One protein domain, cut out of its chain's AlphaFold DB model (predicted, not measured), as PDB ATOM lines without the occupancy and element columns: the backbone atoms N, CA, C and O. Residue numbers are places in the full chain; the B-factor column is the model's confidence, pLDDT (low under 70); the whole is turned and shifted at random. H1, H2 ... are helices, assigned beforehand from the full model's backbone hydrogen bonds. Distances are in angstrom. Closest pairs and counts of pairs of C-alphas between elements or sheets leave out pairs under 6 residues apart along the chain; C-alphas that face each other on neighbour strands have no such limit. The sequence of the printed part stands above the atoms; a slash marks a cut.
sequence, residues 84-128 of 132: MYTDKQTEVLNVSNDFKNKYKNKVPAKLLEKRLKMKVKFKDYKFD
ATOM      1  N   MET A  84      35.865 -24.714 -59.181       53.53
ATOM      2  CA  MET A  84      34.455 -24.384 -58.957       53.53
ATOM      3  C   MET A  84      34.055 -24.415 -57.469       53.53
ATOM      4  O   MET A  84      33.200 -23.634 -57.048       53.53
ATOM      5  N   TYR A  85      34.678 -25.277 -56.653       65.12
ATOM      6  CA  TYR A  85      34.448 -25.276 -55.202       65.12
ATOM      7  C   TYR A  85      35.233 -24.179 -54.491       65.12
ATOM      8  O   TYR A  85      34.732 -23.641 -53.505       65.12
ATOM      9  N   THR A  86      36.420 -23.816 -54.980       71.69
ATOM     10  CA  THR A  86      37.279 -22.789 -54.372       71.69
ATOM     11  C   THR A  86      36.605 -21.423 -54.397       71.69
ATOM     12  O   THR A  86      36.516 -20.755 -53.361       71.69
ATOM     13  N   ASP A  87      36.044 -21.035 -55.542       79.50
ATOM     14  CA  ASP A  87      35.337 -19.760 -55.684       79.50
ATOM     15  C   ASP A  87      34.092 -19.712 -54.799       79.50
ATOM     16  O   ASP A  87      33.841 -18.731 -54.092       79.50
ATOM     17  N   LYS A  88      33.329 -20.810 -54.769       84.56
ATOM     18  CA  LYS A  88      32.121 -20.909 -53.946       84.56
ATOM     19  C   LYS A  88      32.448 -20.936 -52.450       84.56
ATOM     20  O   LYS A  88      31.784 -20.258 -51.669       84.56
ATOM     21  N   GLN A  89      33.490 -21.654 -52.037       87.62
ATOM     22  CA  GLN A  89      33.986 -21.671 -50.659       87.62
ATOM     23  C   GLN A  89      34.490 -20.284 -50.240       87.62
ATOM     24  O   GLN A  89      34.231 -19.853 -49.117       87.62
ATOM     25  N   THR A  90      35.141 -19.550 -51.144       86.81
ATOM     26  CA  THR A  90      35.565 -18.162 -50.914       86.81
ATOM     27  C   THR A  90      34.361 -17.232 -50.748       86.81
ATOM     28  O   THR A  90      34.325 -16.438 -49.810       86.81
ATOM     29  N   GLU A  91      33.325 -17.369 -51.583       88.69
ATOM     30  CA  GLU A  91      32.057 -16.637 -51.442       88.69
ATOM     31  C   GLU A  91      31.408 -16.896 -50.070       88.69
ATOM     32  O   GLU A  91      31.044 -15.952 -49.363       88.69
ATOM     33  N   VAL A  92      31.308 -18.167 -49.663       91.94
ATOM     34  CA  VAL A  92      30.756 -18.570 -48.359       91.94
ATOM     35  C   VAL A  92      31.557 -17.965 -47.206       91.94
ATOM     36  O   VAL A  92      30.960 -17.403 -46.284       91.94
ATOM     37  N   LEU A  93      32.891 -18.024 -47.260       94.06
ATOM     38  CA  LEU A  93      33.759 -17.455 -46.227       94.06
ATOM     39  C   LEU A  93      33.633 -15.937 -46.143       94.06
ATOM     40  O   LEU A  93      33.532 -15.411 -45.038       94.06
ATOM     41  N   ASN A  94      33.578 -15.240 -47.275       93.06
ATOM     42  CA  ASN A  94      33.418 -13.788 -47.300       93.06
ATOM     43  C   ASN A  94      32.098 -13.372 -46.643       93.06
ATOM     44  O   ASN A  94      32.089 -12.558 -45.720       93.06
ATOM     45  N   VAL A  95      30.984 -14.002 -47.032       93.06
ATOM     46  CA  VAL A  95      29.672 -13.708 -46.435       93.06
ATOM     47  C   VAL A  95      29.630 -14.088 -44.950       93.06
ATOM     48  O   VAL A  95      29.031 -13.360 -44.151       93.06
ATOM     49  N   SER A  96      30.257 -15.206 -44.566       93.19
ATOM     50  CA  SER A  96      30.349 -15.638 -43.167       93.19
ATOM     51  C   SER A  96      31.135 -14.631 -42.329       93.19
ATOM     52  O   SER A  96      30.640 -14.162 -41.302       93.19
ATOM     53  N   ASN A  97      32.317 -14.233 -42.797       93.81
ATOM     54  CA  ASN A  97      33.204 -13.302 -42.112       93.81
ATOM     55  C   ASN A  97      32.585 -11.913 -41.993       93.81
ATOM     56  O   ASN A  97      32.591 -11.352 -40.902       93.81
ATOM     57  N   ASP A  98      31.963 -11.386 -43.047       91.94
ATOM     58  CA  ASP A  98      31.245 -10.108 -42.990       91.94
ATOM     59  C   ASP A  98      30.162 -10.118 -41.910       91.94
ATOM     60  O   ASP A  98      29.984  -9.157 -41.150       91.94
ATOM     61  N   PHE A  99      29.431 -11.229 -41.814       90.56
ATOM     62  CA  PHE A  99      28.385 -11.377 -40.819       90.56
ATOM     63  C   PHE A  99      28.965 -11.526 -39.411       90.56
ATOM     64  O   PHE A  99      28.526 -10.828 -38.500       90.56
ATOM     65  N   LYS A 100      29.982 -12.371 -39.219       90.62
ATOM     66  CA  LYS A 100      30.665 -12.538 -37.929       90.62
ATOM     67  C   LYS A 100      31.295 -11.231 -37.447       90.62
ATOM     68  O   LYS A 100      31.074 -10.848 -36.295       90.62
ATOM     69  N   ASN A 101      31.972 -10.501 -38.330       90.56
ATOM     70  CA  ASN A 101      32.601  -9.213 -38.042       90.56
ATOM     71  C   ASN A 101      31.573  -8.178 -37.583       90.56
ATOM     72  O   ASN A 101      31.783  -7.511 -36.568       90.56
ATOM     73  N   LYS A 102      30.407  -8.112 -38.243       89.12
ATOM     74  CA  LYS A 102      29.310  -7.217 -37.840       89.12
ATOM     75  C   LYS A 102      28.851  -7.443 -36.392       89.12
ATOM     76  O   LYS A 102      28.447  -6.491 -35.729       89.12
ATOM     77  N   TYR A 103      28.929  -8.674 -35.890       87.62
ATOM     78  CA  TYR A 103      28.484  -9.047 -34.541       87.62
ATOM     79  C   TYR A 103      29.633  -9.455 -33.608       87.62
ATOM     80  O   TYR A 103      29.414 -10.191 -32.645       87.62
ATOM     81  N   LYS A 104      30.861  -8.981 -33.871       88.25
ATOM     82  CA  LYS A 104      32.044  -9.236 -33.024       88.25
ATOM     83  C   LYS A 104      32.255 -10.730 -32.722       88.25
ATOM     84  O   LYS A 104      32.535 -11.099 -31.583       88.25
ATOM     85  N   ASN A 105      32.067 -11.591 -33.724       82.75
ATOM     86  CA  ASN A 105      32.215 -13.051 -33.654       82.75
ATOM     87  C   ASN A 105      31.261 -13.782 -32.687       82.75
ATOM     88  O   ASN A 105      31.463 -14.958 -32.403       82.75
ATOM     89  N   LYS A 106      30.185 -13.136 -32.214       87.62
ATOM     90  CA  LYS A 106      29.197 -13.735 -31.290       87.62
ATOM     91  C   LYS A 106      27.939 -14.265 -31.992       87.62
ATOM     92  O   LYS A 106      26.851 -14.244 -31.425       87.62
ATOM     93  N   VAL A 107      28.060 -14.698 -33.247       86.69
ATOM     94  CA  VAL A 107      26.908 -15.145 -34.046       86.69
ATOM     95  C   VAL A 107      26.570 -16.609 -33.737       86.69
ATOM     96  O   VAL A 107      27.434 -17.468 -33.907       86.69
ATOM     97  N   PRO A 108      25.318 -16.938 -33.365       91.12
ATOM     98  CA  PRO A 108      24.881 -18.325 -33.231       91.12
ATOM     99  C   PRO A 108      24.945 -19.076 -34.569       91.12
ATOM    100  O   PRO A 108      24.478 -18.564 -35.588       91.12
ATOM    101  N   ALA A 109      25.427 -20.322 -34.560       87.94
ATOM    102  CA  ALA A 109      25.612 -21.131 -35.773       87.94
ATOM    103  C   ALA A 109      24.339 -21.244 -36.633       87.94
ATOM    104  O   ALA A 109      24.386 -21.012 -37.838       87.94
ATOM    105  N   LYS A 110      23.174 -21.482 -36.009       91.44
ATOM    106  CA  LYS A 110      21.874 -21.558 -36.707       91.44
ATOM    107  C   LYS A 110      21.501 -20.263 -37.438       91.44
ATOM    108  O   LYS A 110      20.859 -20.291 -38.485       91.44
ATOM    109  N   LEU A 111      21.875 -19.112 -36.876       91.31
ATOM    110  CA  LEU A 111      21.581 -17.811 -37.477       91.31
ATOM    111  C   LEU A 111      22.497 -17.542 -38.674       91.31
ATOM    112  O   LEU A 111      22.041 -17.029 -39.696       91.31
ATOM    113  N   LEU A 112      23.771 -17.914 -38.546       91.94
ATOM    114  CA  LEU A 112      24.758 -17.829 -39.617       91.94
ATOM    115  C   LEU A 112      24.371 -18.727 -40.797       91.94
ATOM    116  O   LEU A 112      24.314 -18.259 -41.929       91.94
ATOM    117  N   GLU A 113      23.994 -19.973 -40.515       92.81
ATOM    118  CA  GLU A 113      23.499 -20.932 -41.501       92.81
ATOM    119  C   GLU A 113      22.303 -20.376 -42.287       92.81
ATOM    120  O   GLU A 113      22.332 -20.301 -43.519       92.81
ATOM    121  N   LYS A 114      21.266 -19.908 -41.576       93.31
ATOM    122  CA  LYS A 114      20.081 -19.299 -42.198       93.31
ATOM    123  C   LYS A 114      20.469 -18.128 -43.098       93.31
ATOM    124  O   LYS A 114      19.912 -17.962 -44.181       93.31
ATOM    125  N   ARG A 115      21.426 -17.305 -42.662       90.69
ATOM    126  CA  ARG A 115      21.882 -16.143 -43.426       90.69
ATOM    127  C   ARG A 115      22.632 -16.546 -44.691       90.69
ATOM    128  O   ARG A 115      22.392 -15.933 -45.730       90.69
ATOM    129  N   LEU A 116      23.501 -17.549 -44.613       93.62
ATOM    130  CA  LEU A 116      24.262 -18.045 -45.756       93.62
ATOM    131  C   LEU A 116      23.338 -18.652 -46.809       93.62
ATOM    132  O   LEU A 116      23.429 -18.260 -47.968       93.62
ATOM    133  N   LYS A 117      22.367 -19.480 -46.402       91.62
ATOM    134  CA  LYS A 117      21.339 -20.035 -47.304       91.62
ATOM    135  C   LYS A 117      20.521 -18.957 -48.028       91.62
ATOM    136  O   LYS A 117      20.060 -19.185 -49.139       91.62
ATOM    137  N   MET A 118      20.345 -17.780 -47.420       91.38
ATOM    138  CA  MET A 118      19.652 -16.649 -48.049       91.38
ATOM    139  C   MET A 118      20.545 -15.807 -48.968       91.38
ATOM    140  O   MET A 118      20.042 -15.214 -49.920       91.38
ATOM    141  N   LYS A 119      21.836 -15.665 -48.648       91.38
ATOM    142  CA  LYS A 119      22.741 -14.740 -49.349       91.38
ATOM    143  C   LYS A 119      23.553 -15.391 -50.461       91.38
ATOM    144  O   LYS A 119      23.814 -14.725 -51.457       91.38
ATOM    145  N   VAL A 120      23.949 -16.644 -50.287       91.44
ATOM    146  CA  VAL A 120      24.771 -17.383 -51.245       91.44
ATOM    147  C   VAL A 120      23.859 -18.261 -52.096       91.44
ATOM    148  O   VAL A 120      22.988 -18.964 -51.583       91.44
ATOM    149  N   LYS A 121      24.039 -18.217 -53.418       88.56
ATOM    150  CA  LYS A 121      23.279 -19.065 -54.350       88.56
ATOM    151  C   LYS A 121      24.006 -20.398 -54.535       88.56
ATOM    152  O   LYS A 121      25.024 -20.453 -55.225       88.56
ATOM    153  N   PHE A 122      23.449 -21.463 -53.963       83.38
ATOM    154  CA  PHE A 122      23.978 -22.834 -54.006       83.38
ATOM    155  C   PHE A 122      23.349 -23.690 -55.122       83.38
ATOM    156  O   PHE A 122      23.045 -24.848 -54.894       83.38
ATOM    157  N   LYS A 123      23.089 -23.134 -56.316       78.88
ATOM    158  CA  LYS A 123      22.319 -23.826 -57.379       78.88
ATOM    159  C   LYS A 123      22.771 -25.273 -57.621       78.88
ATOM    160  O   LYS A 123      21.957 -26.180 -57.511       78.88
ATOM    161  N   ASP A 124      24.061 -25.446 -57.880       78.75
ATOM    162  CA  ASP A 124      24.662 -26.735 -58.238       78.75
ATOM    163  C   ASP A 124      25.461 -27.352 -57.076       78.75
ATOM    164  O   ASP A 124      26.223 -28.295 -57.269       78.75
ATOM    165  N   TYR A 125      25.307 -26.816 -55.858       77.62
ATOM    166  CA  TYR A 125      26.116 -27.187 -54.698       77.62
ATOM    167  C   TYR A 125      25.241 -27.539 -53.494       77.62
ATOM    168  O   TYR A 125      24.215 -26.902 -53.258       77.62
ATOM    169  N   LYS A 126      25.653 -28.506 -52.669       81.56
ATOM    170  CA  LYS A 126      24.971 -28.741 -51.390       81.56
ATOM    171  C   LYS A 126      25.569 -27.829 -50.334       81.56
ATOM    172  O   LYS A 126      26.779 -27.745 -50.182       81.56
ATOM    173  N   PHE A 127      24.708 -27.150 -49.585       83.56
ATOM    174  CA  PHE A 127      25.135 -26.240 -48.522       83.56
ATOM    175  C   PHE A 127      26.066 -26.917 -47.497       83.56
ATOM    176  O   PHE A 127      27.030 -26.305 -47.046       83.56
ATOM    177  N   ASP A 128      25.784 -28.179 -47.172       84.31
ATOM    178  CA  ASP A 128      26.501 -28.946 -46.149       84.31
ATOM    179  C   ASP A 128      27.953 -29.279 -46.546       84.31
ATOM    180  O   ASP A 128      28.742 -29.686 -45.694       84.31
TER     181      ASP A 128
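AT A GLANCE: This is residues 84 to 128 of the 132 residues of an uncharacterized protein of Bacteriovorax sp. BAL6_X (UniProt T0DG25). A long helix, H1, makes most of the length; after a turn at its end, a shorter helix, H2, runs back and crosses it at a steep angle. Beyond H2 the tail runs on to Asp 124 and folds back to Asp 128. The 45 printed residues hold H1, then H2, and no named strand, and the class is all helix. The whole is compact, with a radius of gyration of the C-alphas of 10.6 A, and elongated, spanning 30 by 17 by 14 A.

IN THESE COORDINATES: H1, residues 84 to 102, begins at C-alpha 84 (34.455, -24.384, -58.957) and measures 27.7 A. H2, residues 109 to 119, measures 15.3 A and ends at C-alpha 119 (22.741, -14.740, -49.349).

HOW THE PARTS SIT: H1 touches H2 with residues 92 to 99 alone; the closest C-alphas, of Val 95 and Leu 116, are 7.0 A apart. They run opposite ways at a steep tilt of 60 degrees. Every O i to N i+4 pair is within hydrogen-bond range in H2, and 14 of 15 in H1.

THE WHOLE: The C-alphas farthest apart, of Lys 104 and Asp 124, are 31.6 A apart. The printed part has no cut, and the link from H1 to H2 is short. Residues 84 to 85 have pLDDT under 70.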